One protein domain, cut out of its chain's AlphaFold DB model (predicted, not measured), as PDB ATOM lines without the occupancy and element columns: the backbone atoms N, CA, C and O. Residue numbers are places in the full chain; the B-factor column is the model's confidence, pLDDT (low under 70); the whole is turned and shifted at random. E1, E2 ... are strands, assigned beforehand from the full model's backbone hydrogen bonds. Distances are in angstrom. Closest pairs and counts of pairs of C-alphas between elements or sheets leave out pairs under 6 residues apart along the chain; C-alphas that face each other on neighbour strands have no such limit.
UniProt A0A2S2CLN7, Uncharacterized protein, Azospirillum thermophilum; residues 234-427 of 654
ATOM      1  N   ASP A 234     -16.035  61.291 -12.941       94.81
ATOM      2  CA  ASP A 234     -17.041  61.827 -12.015       94.81
ATOM      3  C   ASP A 234     -16.774  61.534 -10.527       94.81
ATOM      4  O   ASP A 234     -16.145  60.530 -10.172       94.81
ATOM      5  N   THR A 235     -17.283  62.384  -9.622       94.38
ATOM      6  CA  THR A 235     -17.073  62.273  -8.163       94.38
ATOM      7  C   THR A 235     -18.340  62.458  -7.323       94.38
ATOM      8  O   THR A 235     -18.884  63.552  -7.200       94.38
ATOM      9  N   VAL A 236     -18.760  61.406  -6.617       94.56
ATOM     10  CA  VAL A 236     -19.920  61.427  -5.708       94.56
ATOM     11  C   VAL A 236     -19.496  61.602  -4.244       94.56
ATOM     12  O   VAL A 236     -18.899  60.710  -3.638       94.56
ATOM     13  N   PHE A 237     -19.883  62.724  -3.636       92.00
ATOM     14  CA  PHE A 237     -19.800  62.989  -2.197       92.00
ATOM     15  C   PHE A 237     -21.078  62.516  -1.494       92.00
ATOM     16  O   PHE A 237     -22.088  63.220  -1.456       92.00
ATOM     17  N   ILE A 238     -21.030  61.335  -0.877       88.50
ATOM     18  CA  ILE A 238     -22.196  60.668  -0.282       88.50
ATOM     19  C   ILE A 238     -22.224  60.775   1.246       88.50
ATOM     20  O   ILE A 238     -21.291  60.355   1.936       88.50
ATOM     21  N   GLN A 239     -23.331  61.267   1.806       83.94
ATOM     22  CA  GLN A 239     -23.610  61.158   3.242       83.94
ATOM     23  C   GLN A 239     -24.540  59.962   3.515       83.94
ATOM     24  O   GLN A 239     -25.757  60.108   3.559       83.94
ATOM     25  N   GLY A 240     -23.985  58.755   3.695       83.12
ATOM     26  CA  GLY A 240     -24.762  57.572   4.102       83.12
ATOM     27  C   GLY A 240     -24.361  56.251   3.433       83.12
ATOM     28  O   GLY A 240     -23.179  55.931   3.337       83.12
ATOM     29  N   ASN A 241     -25.360  55.454   3.037       87.38
ATOM     30  CA  ASN A 241     -25.192  54.112   2.465       87.38
ATOM     31  C   ASN A 241     -25.699  54.072   1.016       87.38
ATOM     32  O   ASN A 241     -26.901  54.203   0.803       87.38
ATOM     33  N   GLY A 242     -24.836  53.805   0.040       88.25
ATOM     34  CA  GLY A 242     -25.223  53.764  -1.376       88.25
ATOM     35  C   GLY A 242     -24.337  52.847  -2.211       88.25
ATOM     36  O   GLY A 242     -23.523  52.100  -1.674       88.25
ATOM     37  N   GLN A 243     -24.494  52.895  -3.528       90.50
ATOM     38  CA  GLN A 243     -23.547  52.364  -4.514       90.50
ATOM     39  C   GLN A 243     -23.378  53.449  -5.587       90.50
ATOM     40  O   GLN A 243     -24.310  54.232  -5.781       90.50
ATOM     41  N   LEU A 244     -22.239  53.501  -6.277       93.38
ATOM     42  CA  LEU A 244     -22.089  54.383  -7.433       93.38
ATOM     43  C   LEU A 244     -23.090  54.021  -8.541       93.38
ATOM     44  O   LEU A 244     -23.421  52.851  -8.753       93.38
ATOM     45  N   ALA A 245     -23.550  55.042  -9.266       92.94
ATOM     46  CA  ALA A 245     -24.218  54.853 -10.547       92.94
ATOM     47  C   ALA A 245     -23.246  54.219 -11.559       92.94
ATOM     48  O   ALA A 245     -22.034  54.206 -11.347       92.94
ATOM     49  N   ALA A 246     -23.756  53.681 -12.667       93.81
ATOM     50  CA  ALA A 246     -22.884  53.310 -13.781       93.81
ATOM     51  C   ALA A 246     -22.254  54.575 -14.394       93.81
ATOM     52  O   ALA A 246     -22.890  55.623 -14.383       93.81
ATOM     53  N   ASN A 247     -21.053  54.443 -14.967       95.19
ATOM     54  CA  ASN A 247     -20.286  55.538 -15.584       95.19
ATOM     55  C   ASN A 247     -19.742  56.605 -14.615       95.19
ATOM     56  O   ASN A 247     -19.328  57.645 -15.089       95.19
ATOM     57  N   VAL A 248     -19.710  56.339 -13.302       95.44
ATOM     58  CA  VAL A 248     -19.082  57.227 -12.304       95.44
ATOM     59  C   VAL A 248     -17.837  56.571 -11.708       95.44
ATOM     60  O   VAL A 248     -17.900  55.418 -11.271       95.44
ATOM     61  N   GLU A 249     -16.718  57.289 -11.643       94.00
ATOM     62  CA  GLU A 249     -15.430  56.755 -11.185       94.00
ATOM     63  C   GLU A 249     -15.216  56.859  -9.669       94.00
ATOM     64  O   GLU A 249     -14.730  55.900  -9.067       94.00
ATOM     65  N   ASN A 250     -15.540  57.988  -9.033       92.62
ATOM     66  CA  ASN A 250     -15.060  58.292  -7.681       92.62
ATOM     67  C   ASN A 250     -16.186  58.400  -6.641       92.62
ATOM     68  O   ASN A 250     -17.245  58.976  -6.889       92.62
ATOM     69  N   LEU A 251     -15.927  57.901  -5.427       94.00
ATOM     70  CA  LEU A 251     -16.811  58.027  -4.264       94.00
ATOM     71  C   LEU A 251     -16.046  58.559  -3.048       94.00
ATOM     72  O   LEU A 251     -15.034  57.985  -2.643       94.00
ATOM     73  N   VAL A 252     -16.594  59.585  -2.397       91.94
ATOM     74  CA  VAL A 252     -16.111  60.112  -1.114       91.94
ATOM     75  C   VAL A 252     -17.221  60.021  -0.067       91.94
ATOM     76  O   VAL A 252     -18.275  60.642  -0.202       91.94
ATOM     77  N   VAL A 253     -16.985  59.264   1.005       90.31
ATOM     78  CA  VAL A 253     -17.880  59.217   2.169       90.31
ATOM     79  C   VAL A 253     -17.711  60.505   2.966       90.31
ATOM     80  O   VAL A 253     -16.643  60.778   3.516       90.31
ATOM     81  N   GLN A 254     -18.772  61.303   3.054       86.06
ATOM     82  CA  GLN A 254     -18.764  62.512   3.870       86.06
ATOM     83  C   GLN A 254     -18.642  62.167   5.365       86.06
ATOM     84  O   GLN A 254     -19.248  61.213   5.861       86.06
ATOM     85  N   GLU A 255     -17.906  62.989   6.114       82.94
ATOM     86  CA  GLU A 255     -17.918  62.934   7.580       82.94
ATOM     87  C   GLU A 255     -19.335  63.209   8.121       82.94
ATOM     88  O   GLU A 255     -20.083  63.999   7.548       82.94
ATOM     89  N   GLY A 256     -19.701  62.596   9.254       68.69
ATOM     90  CA  GLY A 256     -21.004  62.803   9.913       68.69
ATOM     91  C   GLY A 256     -21.785  61.513  10.167       68.69
ATOM     92  O   GLY A 256     -21.192  60.455  10.361       68.69
ATOM     93  N   GLY A 257     -23.121  61.590  10.210       65.69
ATOM     94  CA  GLY A 257     -24.059  60.450  10.207       65.69
ATOM     95  C   GLY A 257     -23.859  59.337  11.259       65.69
ATOM     96  O   GLY A 257     -23.231  59.516  12.307       65.69
ATOM     97  N   THR A 258     -24.388  58.139  10.983       64.31
ATOM     98  CA  THR A 258     -24.300  56.952  11.861       64.31
ATOM     99  C   THR A 258     -23.520  55.808  11.210       64.31
ATOM    100  O   THR A 258     -24.016  55.171  10.286       64.31
ATOM    101  N   SER A 259     -22.326  55.522  11.736       66.62
ATOM    102  CA  SER A 259     -21.449  54.422  11.307       66.62
ATOM    103  C   SER A 259     -21.967  53.038  11.781       66.62
ATOM    104  O   SER A 259     -22.619  52.965  12.831       66.62
ATOM    105  N   PRO A 260     -21.682  51.938  11.049       70.12
ATOM    106  CA  PRO A 260     -20.861  51.899   9.842       70.12
ATOM    107  C   PRO A 260     -21.609  52.276   8.566       70.12
ATOM    108  O   PRO A 260     -22.707  51.784   8.306       70.12
ATOM    109  N   PHE A 261     -20.967  53.124   7.761       83.06
ATOM    110  CA  PHE A 261     -21.428  53.450   6.413       83.06
ATOM    111  C   PHE A 261     -21.137  52.290   5.467       83.06
ATOM    112  O   PHE A 261     -20.039  51.746   5.509       83.06
ATOM    113  N   SER A 262     -22.092  51.913   4.623       90.88
ATOM    114  CA  SER A 262     -21.954  50.838   3.640       90.88
ATOM    115  C   SER A 262     -22.069  51.415   2.234       90.88
ATOM    116  O   SER A 262     -23.175  51.691   1.775       90.88
ATOM    117  N   VAL A 263     -20.930  51.572   1.565       92.56
ATOM    118  CA  VAL A 263     -20.810  52.124   0.209       92.56
ATOM    119  C   VAL A 263     -20.168  51.117  -0.748       92.56
ATOM    120  O   VAL A 263     -19.607  50.108  -0.314       92.56
ATOM    121  N   GLY A 264     -20.256  51.364  -2.053       93.50
ATOM    122  CA  GLY A 264     -19.586  50.536  -3.053       93.50
ATOM    123  C   GLY A 264     -19.528  51.161  -4.443       93.50
ATOM    124  O   GLY A 264     -20.259  52.113  -4.717       93.50
ATOM    125  N   GLY A 265     -18.626  50.640  -5.268       95.25
ATOM    126  CA  GLY A 265     -18.388  51.046  -6.649       95.25
ATOM    127  C   GLY A 265     -19.322  50.353  -7.646       95.25
ATOM    128  O   GLY A 265     -20.427  49.936  -7.283       95.25
ATOM    129  N   ASN A 266     -18.888  50.238  -8.900       94.69
ATOM    130  CA  ASN A 266     -19.669  49.710 -10.020       94.69
ATOM    131  C   ASN A 266     -18.924  48.583 -10.785       94.69
ATOM    132  O   ASN A 266     -18.628  47.557 -10.180       94.69
ATOM    133  N   ASP A 267     -18.721  48.724 -12.102       95.06
ATOM    134  CA  ASP A 267     -17.979  47.791 -12.981       95.06
ATOM    135  C   ASP A 267     -16.729  48.487 -13.610       95.06
ATOM    136  O   ASP A 267     -16.175  48.025 -14.616       95.06
ATOM    137  N   LEU A 268     -16.317  49.642 -13.066       93.75
ATOM    138  CA  LEU A 268     -15.181  50.472 -13.487       93.75
ATOM    139  C   LEU A 268     -14.084  50.472 -12.419       93.75
ATOM    140  O   LEU A 268     -14.345  50.195 -11.261       93.75
ATOM    141  N   ALA A 269     -12.859  50.853 -12.793       92.12
ATOM    142  CA  ALA A 269     -11.770  51.060 -11.836       92.12
ATOM    143  C   ALA A 269     -12.040  52.303 -10.969       92.12
ATOM    144  O   ALA A 269     -11.680  53.419 -11.350       92.12
ATOM    145  N   ASN A 270     -12.699  52.109  -9.829       93.31
ATOM    146  CA  ASN A 270     -13.174  53.196  -8.983       93.31
ATOM    147  C   ASN A 270     -12.092  53.713  -8.027       93.31
ATOM    148  O   ASN A 270     -11.253  52.944  -7.554       93.31
ATOM    149  N   CYS A 271     -12.163  54.993  -7.645       92.44
ATOM    150  CA  CYS A 271     -11.509  55.457  -6.418       92.44
ATOM    151  C   CYS A 271     -12.531  55.649  -5.300       92.44
ATOM    152  O   CYS A 271     -13.535  56.338  -5.466       92.44
ATOM    153  N   MET A 272     -12.278  55.052  -4.140       94.00
ATOM    154  CA  MET A 272     -13.204  55.055  -3.014       94.00
ATOM    155  C   MET A 272     -12.518  55.526  -1.739       94.00
ATOM    156  O   MET A 272     -11.542  54.927  -1.281       94.00
ATOM    157  N   LEU A 273     -13.064  56.575  -1.134       92.38
ATOM    158  CA  LEU A 273     -12.496  57.228   0.034       92.38
ATOM    159  C   LEU A 273     -13.492  57.211   1.194       92.38
ATOM    160  O   LEU A 273     -14.602  57.728   1.089       92.38
ATOM    161  N   GLY A 274     -13.083  56.587   2.293       91.56
ATOM    162  CA  GLY A 274     -13.823  56.511   3.542       91.56
ATOM    163  C   GLY A 274     -13.794  57.808   4.351       91.56
ATOM    164  O   GLY A 274     -13.480  58.892   3.856       91.56
ATOM    165  N   SER A 275     -14.114  57.676   5.632       88.62
ATOM    166  CA  SER A 275     -14.280  58.765   6.603       88.62
ATOM    167  C   SER A 275     -13.513  58.457   7.894       88.62
ATOM    168  O   SER A 275     -13.004  57.359   8.062       88.62
ATOM    169  N   SER A 276     -13.473  59.367   8.865       89.19
ATOM    170  CA  SER A 276     -12.827  59.159  10.180       89.19
ATOM    171  C   SER A 276     -13.486  58.090  11.084       89.19
ATOM    172  O   SER A 276     -13.260  58.054  12.300       89.19
ATOM    173  N   ARG A 277     -14.382  57.266  10.528       89.25
ATOM    174  CA  ARG A 277     -15.286  56.358  11.238       89.25
ATOM    175  C   ARG A 277     -15.524  55.101  10.410       89.25
ATOM    176  O   ARG A 277     -15.994  55.221   9.284       89.25
ATOM    177  N   ALA A 278     -15.389  53.946  11.067       91.94
ATOM    178  CA  ALA A 278     -15.634  52.599  10.542       91.94
ATOM    179  C   ALA A 278     -16.635  52.551   9.372       91.94
ATOM    180  O   ALA A 278     -17.832  52.824   9.542       91.94
ATOM    181  N   ASN A 279     -16.134  52.174   8.205       92.62
ATOM    182  CA  ASN A 279     -16.819  52.018   6.938       92.62
ATOM    183  C   ASN A 279     -16.897  50.536   6.534       92.62
ATOM    184  O   ASN A 279     -16.166  49.664   7.004       92.62
ATOM    185  N   ARG A 280     -17.792  50.254   5.594       94.06
ATOM    186  CA  ARG A 280     -17.829  49.052   4.776       94.06
ATOM    187  C   ARG A 280     -17.802  49.510   3.323       94.06
ATOM    188  O   ARG A 280     -18.778  50.090   2.858       94.06
ATOM    189  N   ILE A 281     -16.699  49.248   2.633       95.00
ATOM    190  CA  ILE A 281     -16.483  49.662   1.244       95.00
ATOM    191  C   ILE A 281     -16.310  48.405   0.387       95.00
ATOM    192  O   ILE A 281     -15.644  47.457   0.810       95.00
ATOM    193  N   ALA A 282     -16.949  48.380  -0.780       95.38
ATOM    194  CA  ALA A 282     -16.838  47.313  -1.772       95.38
ATOM    195  C   ALA A 282     -16.640  47.927  -3.162       95.38
ATOM    196  O   ALA A 282     -17.579  48.519  -3.680       95.38
ATOM    197  N   GLY A 283     -15.458  47.797  -3.764       94.75
ATOM    198  CA  GLY A 283     -15.207  48.285  -5.129       94.75
ATOM    199  C   GLY A 283     -16.143  47.650  -6.170       94.75
ATOM    200  O   GLY A 283     -16.704  48.346  -7.008       94.75
ATOM    201  N   ASN A 284     -16.477  46.371  -5.952       94.25
ATOM    202  CA  ASN A 284     -17.330  45.487  -6.757       94.25
ATOM    203  C   ASN A 284     -16.622  44.883  -7.979       94.25
ATOM    204  O   ASN A 284     -16.412  43.663  -7.990       94.25
ATOM    205  N   GLY A 285     -16.261  45.676  -8.984       93.19
ATOM    206  CA  GLY A 285     -15.603  45.180 -10.190       93.19
ATOM    207  C   GLY A 285     -14.906  46.291 -10.959       93.19
ATOM    208  O   GLY A 285     -15.503  47.316 -11.242       93.19
ATOM    209  N   GLY A 286     -13.648  46.063 -11.319       92.62
ATOM    210  CA  GLY A 286     -12.729  47.143 -11.658       92.62
ATOM    211  C   GLY A 286     -11.342  46.816 -11.120       92.62
ATOM    212  O   GLY A 286     -11.125  45.716 -10.625       92.62
ATOM    213  N   ASN A 287     -10.405  47.753 -11.243       92.38
ATOM    214  CA  ASN A 287      -9.133  47.713 -10.518       92.38
ATOM    215  C   ASN A 287      -9.157  48.874  -9.521       92.38
ATOM    216  O   ASN A 287      -8.771  49.994  -9.867       92.38
ATOM    217  N   ASP A 288      -9.673  48.621  -8.325       93.56
ATOM    218  CA  ASP A 288     -10.218  49.672  -7.466       93.56
ATOM    219  C   ASP A 288      -9.193  50.207  -6.465       93.56
ATOM    220  O   ASP A 288      -8.472  49.451  -5.813       93.56
ATOM    221  N   ALA A 289      -9.145  51.528  -6.301       92.44
ATOM    222  CA  ALA A 289      -8.308  52.209  -5.323       92.44
ATOM    223  C   ALA A 289      -9.155  52.595  -4.100       92.44
ATOM    224  O   ALA A 289      -9.873  53.590  -4.115       92.44
ATOM    225  N   ILE A 290      -9.057  51.827  -3.015       94.06
ATOM    226  CA  ILE A 290      -9.894  51.979  -1.817       94.06
ATOM    227  C   ILE A 290      -9.056  52.408  -0.610       94.06
ATOM    228  O   ILE A 290      -8.049  51.778  -0.289       94.06
ATOM    229  N   ASN A 291      -9.505  53.438   0.107       91.56
ATOM    230  CA  ASN A 291      -8.871  53.931   1.329       91.56
ATOM    231  C   ASN A 291      -9.913  54.205   2.421       91.56
ATOM    232  O   ASN A 291     -10.704  55.136   2.292       91.56
ATOM    233  N   GLY A 292      -9.912  53.408   3.494       90.88
ATOM    234  CA  GLY A 292     -10.864  53.525   4.609       90.88
ATOM    235  C   GLY A 292     -10.686  54.781   5.475       90.88
ATOM    236  O   GLY A 292     -11.653  55.302   6.022       90.88
ATOM    237  N   ARG A 293      -9.474  55.351   5.491       89.69
ATOM    238  CA  ARG A 293      -8.994  56.426   6.378       89.69
ATOM    239  C   ARG A 293      -8.906  56.058   7.860       89.69
ATOM    240  O   ARG A 293      -7.817  56.216   8.417       89.69
ATOM    241  N   GLY A 294      -9.980  55.637   8.535       87.88
ATOM    242  CA  GLY A 294      -9.875  55.284   9.955       87.88
ATOM    243  C   GLY A 294     -11.160  55.000  10.734       87.88
ATOM    244  O   GLY A 294     -12.281  55.277  10.324       87.88
ATOM    245  N   GLY A 295     -10.968  54.465  11.944       90.38
ATOM    246  CA  GLY A 295     -11.973  53.615  12.584       90.38
ATOM    247  C   GLY A 295     -11.822  52.166  12.106       90.38
ATOM    248  O   GLY A 295     -10.939  51.882  11.320       90.38
ATOM    249  N   ASP A 296     -12.627  51.236  12.626       93.00
ATOM    250  CA  ASP A 296     -12.470  49.801  12.328       93.00
ATOM    251  C   ASP A 296     -13.155  49.426  10.993       93.00
ATOM    252  O   ASP A 296     -14.343  49.080  10.969       93.00
ATOM    253  N   ASP A 297     -12.423  49.494   9.882       94.00
ATOM    254  CA  ASP A 297     -12.971  49.396   8.527       94.00
ATOM    255  C   ASP A 297     -13.162  47.958   8.015       94.00
ATOM    256  O   ASP A 297     -12.574  46.983   8.490       94.00
ATOM    257  N   THR A 298     -14.020  47.794   7.004       95.25
ATOM    258  CA  THR A 298     -14.186  46.544   6.246       95.25
ATOM    259  C   THR A 298     -14.130  46.825   4.752       95.25
ATOM    260  O   THR A 298     -15.100  47.316   4.175       95.25
ATOM    261  N   LEU A 299     -13.011  46.479   4.122       95.62
ATOM    262  CA  LEU A 299     -12.720  46.798   2.728       95.62
ATOM    263  C   LEU A 299     -12.711  45.519   1.892       95.62
ATOM    264  O   LEU A 299     -11.975  44.582   2.199       95.62
ATOM    265  N   ALA A 300     -13.508  45.487   0.833       94.88
ATOM    266  CA  ALA A 300     -13.373  44.542  -0.266       94.88
ATOM    267  C   ALA A 300     -13.073  45.349  -1.535       94.88
ATOM    268  O   ALA A 300     -13.703  46.384  -1.743       94.88
ATOM    269  N   GLY A 301     -12.137  44.894  -2.366       93.00
ATOM    270  CA  GLY A 301     -12.029  45.374  -3.747       93.00
ATOM    271  C   GLY A 301     -13.188  44.783  -4.549       93.00
ATOM    272  O   GLY A 301     -14.354  45.098  -4.291       93.00
ATOM    273  N   GLY A 302     -12.907  43.779  -5.369       93.06
ATOM    274  CA  GLY A 302     -13.912  42.769  -5.696       93.06
ATOM    275  C   GLY A 302     -13.556  41.881  -6.872       93.06
ATOM    276  O   GLY A 302     -13.551  40.656  -6.737       93.06
ATOM    277  N   ALA A 303     -13.292  42.474  -8.035       91.62
ATOM    278  CA  ALA A 303     -13.093  41.715  -9.266       91.62
ATOM    279  C   ALA A 303     -12.138  42.395 -10.264       91.62
ATOM    280  O   ALA A 303     -12.493  42.600 -11.427       91.62
ATOM    281  N   GLY A 304     -10.904  42.647  -9.828       90.12
ATOM    282  CA  GLY A 304      -9.757  42.948 -10.691       90.12
ATOM    283  C   GLY A 304      -8.454  42.920  -9.903       90.12
ATOM    284  O   GLY A 304      -8.272  42.026  -9.087       90.12
ATOM    285  N   ASP A 305      -7.520  43.831 -10.170       90.56
ATOM    286  CA  ASP A 305      -6.269  43.946  -9.401       90.56
ATOM    287  C   ASP A 305      -6.308  45.210  -8.518       90.56
ATOM    288  O   ASP A 305      -5.941  46.299  -8.971       90.56
ATOM    289  N   ASP A 306      -6.766  45.060  -7.270       91.50
ATOM    290  CA  ASP A 306      -7.200  46.181  -6.420       91.50
ATOM    291  C   ASP A 306      -6.087  46.749  -5.507       91.50
ATOM    292  O   ASP A 306      -5.124  46.067  -5.149       91.50
ATOM    293  N   TRP A 307      -6.210  48.009  -5.079       91.38
ATOM    294  CA  TRP A 307      -5.309  48.673  -4.127       91.38
ATOM    295  C   TRP A 307      -6.075  49.120  -2.878       91.38
ATOM    296  O   TRP A 307      -6.883  50.043  -2.927       91.38
ATOM    297  N   LEU A 308      -5.785  48.498  -1.736       92.31
ATOM    298  CA  LEU A 308      -6.498  48.682  -0.473       92.31
ATOM    299  C   LEU A 308      -5.601  49.350   0.586       92.31
ATOM    300  O   LEU A 308      -4.478  48.901   0.847       92.31
ATOM    301  N   ILE A 309      -6.125  50.396   1.225       90.31
ATOM    302  CA  ILE A 309      -5.527  51.122   2.355       90.31
ATOM    303  C   ILE A 309      -6.512  51.075   3.528       90.31
ATOM    304  O   ILE A 309      -7.642  51.542   3.389       90.31
ATOM    305  N   GLY A 310      -6.107  50.507   4.665       88.12
ATOM    306  CA  GLY A 310      -6.943  50.449   5.874       88.12
ATOM    307  C   GLY A 310      -6.957  51.783   6.618       88.12
ATOM    308  O   GLY A 310      -8.001  52.401   6.803       88.12
ATOM    309  N   GLY A 311      -5.769  52.278   6.959       89.00
ATOM    310  CA  GLY A 311      -5.549  53.539   7.646       89.00
ATOM    311  C   GLY A 311      -5.525  53.411   9.173       89.00
ATOM    312  O   GLY A 311      -4.681  52.747   9.785       89.00
ATOM    313  N   GLY A 312      -6.388  54.185   9.824       87.50
ATOM    314  CA  GLY A 312      -6.368  54.451  11.260       87.50
ATOM    315  C   GLY A 312      -7.235  53.523  12.110       87.50
ATOM    316  O   GLY A 312      -7.992  54.042  12.934       87.50
ATOM    317  N   GLY A 313      -7.139  52.198  11.954       89.44
ATOM    318  CA  GLY A 313      -8.146  51.291  12.517       89.44
ATOM    319  C   GLY A 313      -7.678  49.967  13.121       89.44
ATOM    320  O   GLY A 313      -6.639  49.872  13.791       89.44
ATOM    321  N   ALA A 314      -8.533  48.962  12.938       91.31
ATOM    322  CA  ALA A 314      -8.334  47.550  13.259       91.31
ATOM    323  C   ALA A 314      -9.018  46.706  12.171       91.31
ATOM    324  O   ALA A 314     -10.000  45.991  12.400       91.31
ATOM    325  N   ASP A 315      -8.493  46.865  10.963       92.94
ATOM    326  CA  ASP A 315      -9.287  46.811   9.737       92.94
ATOM    327  C   ASP A 315      -9.435  45.399   9.174       92.94
ATOM    328  O   ASP A 315      -8.687  44.484   9.521       92.94
ATOM    329  N   THR A 316     -10.447  45.176   8.339       93.94
ATOM    330  CA  THR A 316     -10.776  43.860   7.776       93.94
ATOM    331  C   THR A 316     -10.790  43.913   6.253       93.94
ATOM    332  O   THR A 316     -11.796  44.269   5.641       93.94
ATOM    333  N   PHE A 317      -9.692  43.474   5.643       93.25
ATOM    334  CA  PHE A 317      -9.593  43.231   4.207       93.25
ATOM    335  C   PHE A 317     -10.314  41.912   3.880       93.25
ATOM    336  O   PHE A 317      -9.954  40.850   4.402       93.25
ATOM    337  N   LEU A 318     -11.387  41.979   3.094       92.00
ATOM    338  CA  LEU A 318     -12.434  40.960   3.022       92.00
ATOM    339  C   LEU A 318     -12.558  40.370   1.615       92.00
ATOM    340  O   LEU A 318     -13.012  41.050   0.703       92.00
ATOM    341  N   PHE A 319     -12.263  39.074   1.489       88.25
ATOM    342  CA  PHE A 319     -12.183  38.381   0.202       88.25
ATOM    343  C   PHE A 319     -13.262  37.287   0.095       88.25
ATOM    344  O   PHE A 319     -13.373  36.425   0.982       88.25
ATOM    345  N   GLN A 320     -14.117  37.334  -0.935       78.31
ATOM    346  CA  GLN A 320     -15.399  36.598  -0.962       78.31
ATOM    347  C   GLN A 320     -15.676  35.806  -2.259       78.31
ATOM    348  O   GLN A 320     -16.415  34.816  -2.226       78.31
ATOM    349  N   GLY A 321     -15.102  36.207  -3.389       68.88
ATOM    350  CA  GLY A 321     -15.453  35.779  -4.742       68.88
ATOM    351  C   GLY A 321     -14.348  35.044  -5.508       68.88
ATOM    352  O   GLY A 321     -13.211  34.909  -5.080       68.88
ATOM    353  N   GLY A 322     -14.693  34.523  -6.685       58.16
ATOM    354  CA  GLY A 322     -13.759  33.782  -7.543       58.16
ATOM    355  C   GLY A 322     -12.984  34.634  -8.555       58.16
ATOM    356  O   GLY A 322     -12.467  34.051  -9.505       58.16
ATOM    357  N   GLY A 323     -12.984  35.965  -8.414       72.56
ATOM    358  CA  GLY A 323     -12.485  36.914  -9.423       72.56
ATOM    359  C   GLY A 323     -11.524  37.992  -8.912       72.56
ATOM    360  O   GLY A 323     -11.146  38.848  -9.699       72.56
ATOM    361  N   GLU A 324     -11.137  37.944  -7.638       82.06
ATOM    362  CA  GLU A 324     -10.378  38.996  -6.932       82.06
ATOM    363  C   GLU A 324      -8.872  38.833  -7.251       82.06
ATOM    364  O   GLU A 324      -8.168  38.037  -6.641       82.06
ATOM    365  N   GLY A 325      -8.419  39.425  -8.353       85.81
ATOM    366  CA  GLY A 325      -7.177  39.124  -9.070       85.81
ATOM    367  C   GLY A 325      -5.884  39.184  -8.250       85.81
ATOM    368  O   GLY A 325      -5.369  38.143  -7.821       85.81
ATOM    369  N   ASN A 326      -5.246  40.351  -8.163       88.25
ATOM    370  CA  ASN A 326      -3.883  40.493  -7.628       88.25
ATOM    371  C   ASN A 326      -3.718  41.734  -6.743       88.25
ATOM    372  O   ASN A 326      -2.966  42.659  -7.058       88.25
ATOM    373  N   ASP A 327      -4.417  41.717  -5.618       89.56
ATOM    374  CA  ASP A 327      -4.634  42.883  -4.766       89.56
ATOM    375  C   ASP A 327      -3.387  43.306  -3.980       89.56
ATOM    376  O   ASP A 327      -2.529  42.496  -3.607       89.56
ATOM    377  N   VAL A 328      -3.312  44.591  -3.641       88.62
ATOM    378  CA  VAL A 328      -2.279  45.180  -2.789       88.62
ATOM    379  C   VAL A 328      -2.912  45.706  -1.510       88.62
ATOM    380  O   VAL A 328      -3.818  46.525  -1.565       88.62
ATOM    381  N   ILE A 329      -2.391  45.294  -0.353       89.38
ATOM    382  CA  ILE A 329      -2.688  45.937   0.937       89.38
ATOM    383  C   ILE A 329      -1.479  46.801   1.291       89.38
ATOM    384  O   ILE A 329      -0.370  46.277   1.439       89.38
ATOM    385  N   ALA A 330      -1.660  48.119   1.365       83.81
ATOM    386  CA  ALA A 330      -0.541  49.062   1.365       83.81
ATOM    387  C   ALA A 330       0.078  49.343   2.749       83.81
ATOM    388  O   ALA A 330       1.260  49.687   2.830       83.81
ATOM    389  N   ASP A 331      -0.698  49.209   3.825       79.75
ATOM    390  CA  ASP A 331      -0.424  49.824   5.129       79.75
ATOM    391  C   ASP A 331      -0.744  48.905   6.326       79.75
ATOM    392  O   ASP A 331      -1.438  49.281   7.261       79.75
ATOM    393  N   TRP A 332      -0.194  47.689   6.323       82.38
ATOM    394  CA  TRP A 332      -0.486  46.658   7.330       82.38
ATOM    395  C   TRP A 332      -0.283  47.098   8.798       82.38
ATOM    396  O   TRP A 332       0.841  47.198   9.305       82.38
ATOM    397  N   GLY A 333      -1.390  47.276   9.518       70.56
ATOM    398  CA  GLY A 333      -1.465  47.575  10.942       70.56
ATOM    399  C   GLY A 333      -1.148  46.362  11.817       70.56
ATOM    400  O   GLY A 333      -2.029  45.677  12.344       70.56
ATOM    401  N   ASN A 334       0.152  46.130  12.018       63.34
ATOM    402  CA  ASN A 334       0.728  45.080  12.866       63.34
ATOM    403  C   ASN A 334      -0.072  44.816  14.163       63.34
ATOM    404  O   ASN A 334      -0.063  45.614  15.102       63.34
ATOM    405  N   GLY A 335      -0.720  43.648  14.237       61.53
ATOM    406  CA  GLY A 335      -1.464  43.182  15.411       61.53
ATOM    407  C   GLY A 335      -2.871  43.762  15.615       61.53
ATOM    408  O   GLY A 335      -3.500  43.413  16.618       61.53
ATOM    409  N   ARG A 336      -3.384  44.603  14.707       78.69
ATOM    410  CA  ARG A 336      -4.773  45.102  14.733       78.69
ATOM    411  C   ARG A 336      -5.597  44.502  13.592       78.69
ATOM    412  O   ARG A 336      -6.631  43.880  13.850       78.69
ATOM    413  N   ASP A 337      -5.079  44.634  12.377       88.19
ATOM    414  CA  ASP A 337      -5.779  44.369  11.120       88.19
ATOM    415  C   ASP A 337      -5.938  42.876  10.825       88.19
ATOM    416  O   ASP A 337      -5.298  42.015  11.445       88.19
ATOM    417  N   ARG A 338      -6.802  42.553   9.861       89.88
ATOM    418  CA  ARG A 338      -7.178  41.189   9.491       89.88
ATOM    419  C   ARG A 338      -7.400  41.043   7.994       89.88
ATOM    420  O   ARG A 338      -7.973  41.905   7.342       89.88
ATOM    421  N   ILE A 339      -7.033  39.874   7.488       88.56
ATOM    422  CA  ILE A 339      -7.436  39.374   6.176       88.56
ATOM    423  C   ILE A 339      -8.478  38.281   6.416       88.56
ATOM    424  O   ILE A 339      -8.217  37.308   7.133       88.56
ATOM    425  N   ASP A 340      -9.664  38.431   5.837       87.88
ATOM    426  CA  ASP A 340     -10.760  37.477   5.966       87.88
ATOM    427  C   ASP A 340     -11.041  36.764   4.645       87.88
ATOM    428  O   ASP A 340     -11.681  37.303   3.749       87.88
ATOM    429  N   LEU A 341     -10.595  35.508   4.566       84.00
ATOM    430  CA  LEU A 341     -10.853  34.606   3.444       84.00
ATOM    431  C   LEU A 341     -11.910  33.542   3.805       84.00
ATOM    432  O   LEU A 341     -12.008  32.510   3.139       84.00
ATOM    433  N   ARG A 342     -12.686  33.712   4.891       77.00
ATOM    434  CA  ARG A 342     -13.729  32.735   5.283       77.00
ATOM    435  C   ARG A 342     -14.834  32.613   4.237       77.00
ATOM    436  O   ARG A 342     -15.437  31.545   4.131       77.00
ATOM    437  N   ALA A 343     -15.107  33.705   3.525       73.56
ATOM    438  CA  ALA A 343     -16.117  33.786   2.479       73.56
ATOM    439  C   ALA A 343     -15.608  33.316   1.106       73.56
ATOM    440  O   ALA A 343     -16.433  32.987   0.261       73.56
ATOM    441  N   LEU A 344     -14.288  33.234   0.903       73.50
ATOM    442  CA  LEU A 344     -13.661  32.929  -0.382       73.50
ATOM    443  C   LEU A 344     -13.998  31.505  -0.870       73.50
ATOM    444  O   LEU A 344     -13.394  30.511  -0.449       73.50
ATOM    445  N   ILE A 345     -14.986  31.404  -1.766       61.94
ATOM    446  CA  ILE A 345     -15.455  30.140  -2.353       61.94
ATOM    447  C   ILE A 345     -14.786  29.913  -3.707       61.94
ATOM    448  O   ILE A 345     -15.010  30.630  -4.677       61.94
ATOM    449  N   VAL A 346     -14.029  28.824  -3.803       60.16
ATOM    450  CA  VAL A 346     -13.237  28.470  -4.977       60.16
ATOM    451  C   VAL A 346     -13.821  27.219  -5.628       60.16
ATOM    452  O   VAL A 346     -13.856  26.143  -5.027       60.16
ATOM    453  N   ASN A 347     -14.305  27.352  -6.869       55.62
ATOM    454  CA  ASN A 347     -14.931  26.268  -7.646       55.62
ATOM    455  C   ASN A 347     -16.071  25.525  -6.899       55.62
ATOM    456  O   ASN A 347     -16.259  24.320  -7.066       55.62
ATOM    457  N   GLY A 348     -16.834  26.238  -6.057       55.94
ATOM    458  CA  GLY A 348     -17.923  25.665  -5.251       55.94
ATOM    459  C   GLY A 348     -17.478  24.962  -3.959       55.94
ATOM    460  O   GLY A 348     -18.272  24.247  -3.350       55.94
ATOM    461  N   SER A 349     -16.229  25.160  -3.530       56.25
ATOM    462  CA  SER A 349     -15.668  24.632  -2.279       56.25
ATOM    463  C   SER A 349     -14.921  25.713  -1.490       56.25
ATOM    464  O   SER A 349     -14.372  26.639  -2.078       56.25
ATOM    465  N   GLY A 350     -14.901  25.609  -0.159       60.31
ATOM    466  CA  GLY A 350     -14.090  26.492   0.691       60.31
ATOM    467  C   GLY A 350     -12.593  26.157   0.640       60.31
ATOM    468  O   GLY A 350     -12.194  25.115   0.116       60.31
ATOM    469  N   LEU A 351     -11.762  27.034   1.209       63.16
ATOM    470  CA  LEU A 351     -10.303  26.903   1.180       63.16
ATOM    471  C   LEU A 351      -9.781  25.669   1.938       63.16
ATOM    472  O   LEU A 351      -9.916  25.548   3.156       63.16
ATOM    473  N   ASP A 352      -9.087  24.785   1.218       58.62
ATOM    474  CA  ASP A 352      -8.371  23.649   1.803       58.62
ATOM    475  C   ASP A 352      -7.013  24.059   2.403       58.62
ATOM    476  O   ASP A 352      -6.196  24.736   1.774       58.62
ATOM    477  N   ALA A 353      -6.730  23.499   3.582       49.81
ATOM    478  CA  ALA A 353      -5.538  23.665   4.424       49.81
ATOM    479  C   ALA A 353      -4.168  23.808   3.722       49.81
ATOM    480  O   ALA A 353      -3.276  24.469   4.248       49.81
ATOM    481  N   GLY A 354      -3.960  23.153   2.577       51.78
ATOM    482  CA  GLY A 354      -2.667  23.084   1.883       51.78
ATOM    483  C   GLY A 354      -2.503  24.026   0.686       51.78
ATOM    484  O   GLY A 354      -1.616  23.776  -0.128       51.78
ATOM    485  N   ARG A 355      -3.387  25.022   0.501       64.38
ATOM    486  CA  ARG A 355      -3.488  25.785  -0.766       64.38
ATOM    487  C   ARG A 355      -3.332  27.305  -0.660       64.38
ATOM    488  O   ARG A 355      -3.271  27.959  -1.697       64.38
ATOM    489  N   VAL A 356      -3.206  27.840   0.554       69.12
ATOM    490  CA  VAL A 356      -2.732  29.212   0.801       69.12
ATOM    491  C   VAL A 356      -1.219  29.146   1.015       69.12
ATOM    492  O   VAL A 356      -0.756  28.466   1.933       69.12
ATOM    493  N   GLN A 357      -0.445  29.795   0.146       73.38
ATOM    494  CA  GLN A 357       1.021  29.810   0.194       73.38
ATOM    495  C   GLN A 357       1.531  31.213   0.512       73.38
ATOM    496  O   GLN A 357       0.992  32.189   0.004       73.38
ATOM    497  N   PHE A 358       2.591  31.301   1.317       72.44
ATOM    498  CA  PHE A 358       3.246  32.565   1.650       72.44
ATOM    499  C   PHE A 358       4.600  32.638   0.945       72.44
ATOM    500  O   PHE A 358       5.416  31.717   1.045       72.44
ATOM    501  N   ASP A 359       4.836  33.740   0.247       70.12
ATOM    502  CA  ASP A 359       6.045  34.013  -0.519       70.12
ATOM    503  C   ASP A 359       6.569  35.410  -0.162       70.12
ATOM    504  O   ASP A 359       6.006  36.432  -0.543       70.12
ATOM    505  N   THR A 360       7.666  35.435   0.595       63.72
ATOM    506  CA  THR A 360       8.443  36.640   0.940       63.72
ATOM    507  C   THR A 360       9.742  36.716   0.134       63.72
ATOM    508  O   THR A 360      10.715  37.337   0.565       63.72
ATOM    509  N   THR A 361       9.823  35.991  -0.987       59.25
ATOM    510  CA  THR A 361      11.040  35.862  -1.804       59.25
ATOM    511  C   THR A 361      10.903  36.523  -3.170       59.25
ATOM    512  O   THR A 361      11.897  37.030  -3.685       59.25
ATOM    513  N   SER A 362       9.689  36.577  -3.731       61.41
ATOM    514  CA  SER A 362       9.404  37.316  -4.969       61.41
ATOM    515  C   SER A 362       9.315  38.836  -4.777       61.41
ATOM    516  O   SER A 362       9.585  39.569  -5.725       61.41
ATOM    517  N   ALA A 363       9.011  39.322  -3.566       61.19
ATOM    518  CA  ALA A 363       8.881  40.750  -3.260       61.19
ATOM    519  C   ALA A 363       9.635  41.137  -1.964       61.19
ATOM    520  O   ALA A 363       9.097  40.988  -0.867       61.19
ATOM    521  N   PRO A 364      10.886  41.634  -2.047       61.38
ATOM    522  CA  PRO A 364      11.627  42.104  -0.876       61.38
ATOM    523  C   PRO A 364      10.914  43.278  -0.185       61.38
ATOM    524  O   PRO A 364      10.649  44.294  -0.820       61.38
ATOM    525  N   GLY A 365      10.633  43.148   1.116       65.62
ATOM    526  CA  GLY A 365       9.894  44.157   1.893       65.62
ATOM    527  C   GLY A 365       8.365  44.020   1.848       65.62
ATOM    528  O   GLY A 365       7.669  44.920   2.308       65.62
ATOM    529  N   ALA A 366       7.845  42.913   1.312       72.94
ATOM    530  CA  ALA A 366       6.422  42.585   1.299       72.94
ATOM    531  C   ALA A 366       6.199  41.083   1.559       72.94
ATOM    532  O   ALA A 366       7.117  40.264   1.434       72.94
ATOM    533  N   THR A 367       4.960  40.711   1.875       77.75
ATOM    534  CA  THR A 367       4.519  39.314   1.991       77.75
ATOM    535  C   THR A 367       3.409  39.043   0.985       77.75
ATOM    536  O   THR A 367       2.370  39.697   1.014       77.75
ATOM    537  N   VAL A 368       3.613  38.063   0.099       79.31
ATOM    538  CA  VAL A 368       2.622  37.676  -0.914       79.31
ATOM    539  C   VAL A 368       1.899  36.405  -0.479       79.31
ATOM    540  O   VAL A 368       2.527  35.366  -0.256       79.31
ATOM    541  N   ILE A 369       0.574  36.479  -0.380       80.44
ATOM    542  CA  ILE A 369      -0.327  35.375  -0.051       80.44
ATOM    543  C   ILE A 369      -0.954  34.878  -1.358       80.44
ATOM    544  O   ILE A 369      -1.772  35.561  -1.961       80.44
ATOM    545  N   ARG A 370      -0.571  33.685  -1.820       77.69
ATOM    546  CA  ARG A 370      -1.039  33.105  -3.093       77.69
ATOM    547  C   ARG A 370      -2.088  32.023  -2.847       77.69
ATOM    548  O   ARG A 370      -1.831  31.078  -2.094       77.69
ATOM    549  N   ILE A 371      -3.235  32.116  -3.520       75.25
ATOM    550  CA  ILE A 371      -4.379  31.204  -3.349       75.25
ATOM    551  C   ILE A 371      -4.571  30.412  -4.649       75.25
ATOM    552  O   ILE A 371      -5.455  30.659  -5.466       75.25
ATOM    553  N   ALA A 372      -3.696  29.423  -4.852       62.94
ATOM    554  CA  ALA A 372      -3.380  28.827  -6.158       62.94
ATOM    555  C   ALA A 372      -4.516  28.074  -6.900       62.94
ATOM    556  O   ALA A 372      -4.276  27.521  -7.971       62.94
ATOM    557  N   GLN A 373      -5.734  28.011  -6.351       60.00
ATOM    558  CA  GLN A 373      -6.928  27.509  -7.054       60.00
ATOM    559  C   GLN A 373      -7.902  28.607  -7.499       60.00
ATOM    560  O   GLN A 373      -8.773  28.318  -8.317       60.00
ATOM    561  N   ALA A 374      -7.794  29.812  -6.939       61.00
ATOM    562  CA  ALA A 374      -8.652  30.948  -7.267       61.00
ATOM    563  C   ALA A 374      -8.046  31.832  -8.368       61.00
ATOM    564  O   ALA A 374      -8.774  32.527  -9.058       61.00
ATOM    565  N   GLY A 375      -6.719  31.801  -8.534       69.44
ATOM    566  CA  GLY A 375      -5.972  32.803  -9.306       69.44
ATOM    567  C   GLY A 375      -5.470  33.945  -8.418       69.44
ATOM    568  O   GLY A 375      -4.339  34.375  -8.605       69.44
ATOM    569  N   VAL A 376      -6.261  34.292  -7.395       77.44
ATOM    570  CA  VAL A 376      -6.034  35.338  -6.380       77.44
ATOM    571  C   VAL A 376      -4.605  35.339  -5.813       77.44
ATOM    572  O   VAL A 376      -4.111  34.300  -5.331       77.44
ATOM    573  N   SER A 377      -3.965  36.513  -5.765       84.25
ATOM    574  CA  SER A 377      -2.798  36.736  -4.902       84.25
ATOM    575  C   SER A 377      -2.747  38.115  -4.239       84.25
ATOM    576  O   SER A 377      -2.666  39.130  -4.911       84.25
ATOM    577  N   ILE A 378      -2.704  38.130  -2.904       86.62
ATOM    578  CA  ILE A 378      -2.728  39.348  -2.083       86.62
ATOM    579  C   ILE A 378      -1.291  39.722  -1.704       86.62
ATOM    580  O   ILE A 378      -0.574  38.926  -1.087       86.62
ATOM    581  N   LYS A 379      -0.854  40.930  -2.049       85.38
ATOM    582  CA  LYS A 379       0.482  41.476  -1.786       85.38
ATOM    583  C   LYS A 379       0.410  42.501  -0.655       85.38
ATOM    584  O   LYS A 379       0.065  43.658  -0.870       85.38
ATOM    585  N   VAL A 380       0.802  42.095   0.548       83.25
ATOM    586  CA  VAL A 380       0.836  42.983   1.717       83.25
ATOM    587  C   VAL A 380       2.185  43.699   1.776       83.25
ATOM    588  O   VAL A 380       3.229  43.052   1.918       83.25
ATOM    589  N   LEU A 381       2.182  45.024   1.635       78.25
ATOM    590  CA  LEU A 381       3.380  45.861   1.716       78.25
ATOM    591  C   LEU A 381       3.829  46.047   3.172       78.25
ATOM    592  O   LEU A 381       3.034  45.943   4.102       78.25
ATOM    593  N   SER A 382       5.120  46.324   3.368       64.19
ATOM    594  CA  SER A 382       5.761  46.639   4.660       64.19
ATOM    595  C   SER A 382       5.711  45.547   5.746       64.19
ATOM    596  O   SER A 382       6.439  45.651   6.731       64.19
ATOM    597  N   ALA A 383       4.935  44.478   5.554       57.59
ATOM    598  CA  ALA A 383       4.827  43.337   6.457       57.59
ATOM    599  C   ALA A 383       5.760  42.188   6.045       57.59
ATOM    600  O   ALA A 383       5.702  41.681   4.918       57.59
ATOM    601  N   GLY A 384       6.587  41.714   6.975       55.62
ATOM    602  CA  GLY A 384       7.295  40.444   6.867       55.62
ATOM    603  C   GLY A 384       6.495  39.286   7.470       55.62
ATOM    604  O   GLY A 384       5.548  39.467   8.228       55.62
ATOM    605  N   LEU A 385       6.934  38.050   7.215       55.47
ATOM    606  CA  LEU A 385       6.306  36.833   7.765       55.47
ATOM    607  C   LEU A 385       6.301  36.736   9.308       55.47
ATOM    608  O   LEU A 385       5.679  35.824   9.850       55.47
ATOM    609  N   GLY A 386       7.021  37.618  10.011       53.06
ATOM    610  CA  GLY A 386       6.993  37.731  11.473       53.06
ATOM    611  C   GLY A 386       5.893  38.652  12.011       53.06
ATOM    612  O   GLY A 386       5.587  38.576  13.197       53.06
ATOM    613  N   ASP A 387       5.293  39.471  11.144       59.97
ATOM    614  CA  ASP A 387       4.362  40.551  11.492       59.97
ATOM    615  C   ASP A 387       2.881  40.145  11.302       59.97
ATOM    616  O   ASP A 387       1.962  40.938  11.505       59.97
ATOM    617  N   PHE A 388       2.650  38.875  10.944       62.25
ATOM    618  CA  PHE A 388       1.338  38.229  10.892       62.25
ATOM    619  C   PHE A 388       1.171  37.267  12.073       62.25
ATOM    620  O   PHE A 388       1.790  36.196  12.095       62.25
ATOM    621  N   ASP A 389       0.266  37.566  13.008       65.12
ATOM    622  CA  ASP A 389      -0.275  36.508  13.863       65.12
ATOM    623  C   ASP A 389      -1.329  35.683  13.104       65.12
ATOM    624  O   ASP A 389      -2.079  36.169  12.259       65.12
ATOM    625  N   ARG A 390      -1.445  34.402  13.456       62.41
ATOM    626  CA  ARG A 390      -2.448  33.487  12.897       62.41
ATOM    627  C   ARG A 390      -3.884  33.884  13.238       62.41
ATOM    628  O   ARG A 390      -4.795  33.394  12.579       62.41
ATOM    629  N   SER A 391      -4.098  34.733  14.245       67.25
ATOM    630  CA  SER A 391      -5.417  35.305  14.540       67.25
ATOM    631  C   SER A 391      -5.868  36.358  13.518       67.25
ATOM    632  O   SER A 391      -7.070  36.582  13.390       67.25
ATOM    633  N   GLN A 392      -4.933  36.950  12.764       74.12
ATOM    634  CA  GLN A 392      -5.211  37.986  11.767       74.12
ATOM    635  C   GLN A 392      -5.618  37.420  10.397       74.12
ATOM    636  O   GLN A 392      -6.099  38.172   9.559       74.12
ATOM    637  N   LEU A 393      -5.466  36.111  10.149       78.00
ATOM    638  CA  LEU A 393      -5.899  35.471   8.900       78.00
ATOM    639  C   LEU A 393      -7.101  34.547   9.141       78.00
ATOM    640  O   LEU A 393      -6.956  33.362   9.461       78.00
ATOM    641  N   ALA A 394      -8.305  35.090   8.976       73.00
ATOM    642  CA  ALA A 394      -9.539  34.350   9.190       73.00
ATOM    643  C   ALA A 394      -9.824  33.403   8.008       73.00
ATOM    644  O   ALA A 394      -9.927  33.816   6.855       73.00
ATOM    645  N   THR A 395      -9.967  32.107   8.299       66.25
ATOM    646  CA  THR A 395     -10.259  31.052   7.312       66.25
ATOM    647  C   THR A 395     -11.151  29.958   7.897       66.25
ATOM    648  O   THR A 395     -11.344  29.860   9.108       66.25
ATOM    649  N   THR A 396     -11.710  29.114   7.029       54.25
ATOM    650  CA  THR A 396     -12.589  27.986   7.390       54.25
ATOM    651  C   THR A 396     -11.840  26.672   7.681       54.25
ATOM    652  O   THR A 396     -12.479  25.648   7.924       54.25
ATOM    653  N   GLY A 397     -10.499  26.677   7.710       55.69
ATOM    654  CA  GLY A 397      -9.664  25.484   7.899       55.69
ATOM    655  C   GLY A 397      -8.266  25.777   8.463       55.69
ATOM    656  O   GLY A 397      -7.880  26.921   8.661       55.69
ATOM    657  N   VAL A 398      -7.484  24.728   8.749       47.56
ATOM    658  CA  VAL A 398      -6.145  24.857   9.362       47.56
ATOM    659  C   VAL A 398      -5.068  25.046   8.288       47.56
ATOM    660  O   VAL A 398      -4.630  24.070   7.683       47.56
ATOM    661  N   ILE A 399      -4.616  26.281   8.058       53.31
ATOM    662  CA  ILE A 399      -3.601  26.592   7.033       53.31
ATOM    663  C   ILE A 399      -2.234  25.961   7.356       53.31
ATOM    664  O   ILE A 399      -1.716  26.061   8.472       53.31
ATOM    665  N   SER A 400      -1.615  25.358   6.339       48.91
ATOM    666  CA  SER A 400      -0.258  24.803   6.366       48.91
ATOM    667  C   SER A 400       0.749  25.765   5.730       48.91
ATOM    668  O   SER A 400       0.956  25.765   4.517       48.91
ATOM    669  N   PHE A 401       1.403  26.571   6.568       50.62
ATOM    670  CA  PHE A 401       2.433  27.532   6.163       50.62
ATOM    671  C   PHE A 401       3.592  26.834   5.439       50.62
ATOM    672  O   PHE A 401       4.391  26.130   6.057       50.62
ATOM    673  N   THR A 402       3.679  27.047   4.127       50.59
ATOM    674  CA  THR A 402       4.729  26.485   3.273       50.59
ATOM    675  C   THR A 402       5.392  27.631   2.520       50.59
ATOM    676  O   THR A 402       4.777  28.211   1.628       50.59
ATOM    677  N   ALA A 403       6.623  27.979   2.902       46.16
ATOM    678  CA  ALA A 403       7.399  28.996   2.200       46.16
ATOM    679  C   ALA A 403       7.849  28.449   0.838       46.16
ATOM    680  O   ALA A 403       8.496  27.400   0.775       46.16
ATOM    681  N   SER A 404       7.506  29.159  -0.234       43.75
ATOM    682  CA  SER A 404       7.965  28.861  -1.593       43.75
ATOM    683  C   SER A 404       9.052  29.848  -2.013       43.75
ATOM    684  O   SER A 404       9.047  30.995  -1.572       43.75
ATOM    685  N   ALA A 405       9.975  29.402  -2.863       37.06
ATOM    686  CA  ALA A 405      10.993  30.248  -3.475       37.06
ATOM    687  C   ALA A 405      11.021  29.982  -4.984       37.06
ATOM    688  O   ALA A 405      11.520  28.945  -5.432       37.06
ATOM    689  N   GLY A 406      10.460  30.906  -5.763       35.44
ATOM    690  CA  GLY A 406      10.330  30.779  -7.211       35.44
ATOM    691  C   GLY A 406      10.302  32.144  -7.909       35.44
ATOM    692  O   GLY A 406       9.825  33.116  -7.324       35.44
ATOM    693  N   PRO A 407      10.825  32.251  -9.144       30.03
ATOM    694  CA  PRO A 407      10.759  33.483  -9.917       30.03
ATOM    695  C   PRO A 407       9.332  33.672 -10.445       30.03
ATOM    696  O   PRO A 407       8.927  33.033 -11.418       30.03
ATOM    697  N   HIS A 408       8.576  34.550  -9.792       38.31
ATOM    698  CA  HIS A 408       7.198  34.871 -10.145       38.31
ATOM    699  C   HIS A 408       7.081  36.366 -10.422       38.31
ATOM    700  O   HIS A 408       7.456  37.181  -9.583       38.31
ATOM    701  N   VAL A 409       6.594  36.706 -11.618       29.92
ATOM    702  CA  VAL A 409       6.247  38.085 -11.968       29.92
ATOM    703  C   VAL A 409       5.040  38.490 -11.126       29.92
ATOM    704  O   VAL A 409       4.127  37.691 -10.920       29.92
ATOM    705  N   ILE A 410       5.086  39.709 -10.609       36.47
ATOM    706  CA  ILE A 410       3.963  40.422 -10.010       36.47
ATOM    707  C   ILE A 410       3.944  41.735 -10.777       36.47
ATOM    708  O   ILE A 410       4.961  42.438 -10.781       36.47
ATOM    709  N   ASP A 411       2.855  42.013 -11.482       33.50
ATOM    710  CA  ASP A 411       2.764  43.216 -12.298       33.50
ATOM    711  C   ASP A 411       2.616  44.472 -11.419       33.50
ATOM    712  O   ASP A 411       2.353  44.412 -10.211       33.50
ATOM    713  N   ALA A 412       2.930  45.630 -11.999       32.56
ATOM    714  CA  ALA A 412       3.051  46.878 -11.258       32.56
ATOM    715  C   ALA A 412       1.692  47.578 -11.129       32.56
ATOM    716  O   ALA A 412       1.330  48.382 -11.986       32.56
ATOM    717  N   VAL A 413       0.971  47.290 -10.043       40.06
ATOM    718  CA  VAL A 413      -0.223  48.056  -9.644       40.06
ATOM    719  C   VAL A 413       0.173  49.531  -9.414       40.06
ATOM    720  O   VAL A 413       1.211  49.766  -8.776       40.06
ATOM    721  N   PRO A 414      -0.575  50.522  -9.948       40.34
ATOM    722  CA  PRO A 414      -0.261  51.942  -9.774       40.34
ATOM    723  C   PRO A 414      -0.294  52.376  -8.306       40.34
ATOM    724  O   PRO A 414      -1.057  51.841  -7.508       40.34
ATOM    725  N   ALA A 415       0.505  53.386  -7.958       40.22
ATOM    726  CA  ALA A 415       0.340  54.118  -6.703       40.22
ATOM    727  C   ALA A 415      -0.476  55.389  -6.977       40.22
ATOM    728  O   ALA A 415      -0.268  56.033  -8.006       40.22
ATOM    729  N   TYR A 416      -1.370  55.762  -6.069       46.12
ATOM    730  CA  TYR A 416      -2.298  56.885  -6.239       46.12
ATOM    731  C   TYR A 416      -1.898  58.089  -5.377       46.12
ATOM    732  O   TYR A 416      -1.403  57.914  -4.261       46.12
ATOM    733  N   ASP A 417      -2.110  59.303  -5.891       44.09
ATOM    734  CA  ASP A 417      -2.028  60.538  -5.112       44.09
ATOM    735  C   ASP A 417      -3.392  60.825  -4.474       44.09
ATOM    736  O   ASP A 417      -4.341  61.271  -5.120       44.09
ATOM    737  N   TRP A 418      -3.478  60.546  -3.176       51.81
ATOM    738  CA  TRP A 418      -4.680  60.731  -2.366       51.81
ATOM    739  C   TRP A 418      -4.898  62.183  -1.918       51.81
ATOM    740  O   TRP A 418      -5.956  62.486  -1.374       51.81
ATOM    741  N   TYR A 419      -3.919  63.071  -2.121       35.00
ATOM    742  CA  TYR A 419      -4.006  64.484  -1.742       35.00
ATOM    743  C   TYR A 419      -4.706  65.320  -2.825       35.00
ATOM    744  O   TYR A 419      -5.435  66.254  -2.505       35.00
ATOM    745  N   HIS A 420      -4.537  64.950  -4.100       36.31
ATOM    746  CA  HIS A 420      -5.105  65.654  -5.259       36.31
ATOM    747  C   HIS A 420      -6.267  64.901  -5.938       36.31
ATOM    748  O   HIS A 420      -6.450  65.029  -7.142       36.31
ATOM    749  N   GLY A 421      -7.041  64.102  -5.194       41.12
ATOM    750  CA  GLY A 421      -8.225  63.425  -5.746       41.12
ATOM    751  C   GLY A 421      -7.901  62.226  -6.643       41.12
ATOM    752  O   GLY A 421      -8.293  62.184  -7.801       41.12
ATOM    753  N   CYS A 422      -7.190  61.231  -6.103       50.44
ATOM    754  CA  CYS A 422      -6.994  59.921  -6.739       50.44
ATOM    755  C   CYS A 422      -6.269  59.924  -8.098       50.44
ATOM    756  O   CYS A 422      -6.457  59.018  -8.912       50.44
ATOM    757  N   VAL A 423      -5.371  60.879  -8.343       40.53
ATOM    758  CA  VAL A 423      -4.575  60.894  -9.581       40.53
ATOM    759  C   VAL A 423      -3.603  59.697  -9.598       40.53
ATOM    760  O   VAL A 423      -2.795  59.558  -8.670       40.53
ATOM    761  N   PRO A 424      -3.593  58.840 -10.640       37.25
ATOM    762  CA  PRO A 424      -2.624  57.749 -10.741       37.25
ATOM    763  C   PRO A 424      -1.198  58.294 -10.913       37.25
ATOM    764  O   PRO A 424      -0.855  58.887 -11.940       37.25
ATOM    765  N   THR A 425      -0.323  58.077  -9.928       35.19
ATOM    766  CA  THR A 425       1.074  58.525 -10.025       35.19
ATOM    767  C   THR A 425       1.832  57.680 -11.047       35.19
ATOM    768  O   THR A 425       1.806  56.445 -11.032       35.19
ATOM    769  N   ALA A 426       2.544  58.348 -11.958       27.31
ATOM    770  CA  ALA A 426       3.352  57.665 -12.959       27.31
ATOM    771  C   ALA A 426       4.444  56.818 -12.279       27.31
ATOM    772  O   ALA A 426       5.250  57.334 -11.504       27.31
ATOM    773  N   VAL A 427       4.470  55.517 -12.591       26.64
ATOM    774  CA  VAL A 427       5.262  54.478 -11.904       26.64
ATOM    775  C   VAL A 427       6.729  54.891 -11.686       26.64
ATOM    776  O   VAL A 427       7.562  54.769 -12.587       26.64
TER     777      VAL A 427
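What this domain is: This is residues 234 to 427 of the 654 residues of an uncharacterized protein of Azospirillum thermophilum (UniProt A0A2S2CLN7). Little here is regular structure: the chain winds in stacked turns through a sandwich, parallel sheets E1 E2 E4 E6 E8 and E3 E5 E7 E9 E10 face to face, with antiparallel meander E11 E12 E13 at one end and hairpin E14 and E15 near E6. Fifteen strands, in order, hold 60 of 194 printed residues, class all strand. The whole is compact: radius of gyration of the C-alphas 16.1 A, spans 44 by 35 by 32 A.

How they stand to each other: E6, residues 289 to 293, and E4, 271 to 275, are parallel neighbours, N 272 and O 289 within hydrogen-bond range at 2.8 A. The closest C-alphas of E6 and E5, 279 to 282, are Gly 292 and Asn 279, 6.6 A apart.

Where its parts are: E1, residues 235 to 239, begins at (-17.073, 62.273, -8.163); E12, residues 366 to 371, 16.4 A long, ends at (-4.379, 31.204, -3.349).

The domain as a whole: The printed part has no cut; residues 382 to 414 are a long link; 73 residues, including 395 to 427, have pLDDT under 70.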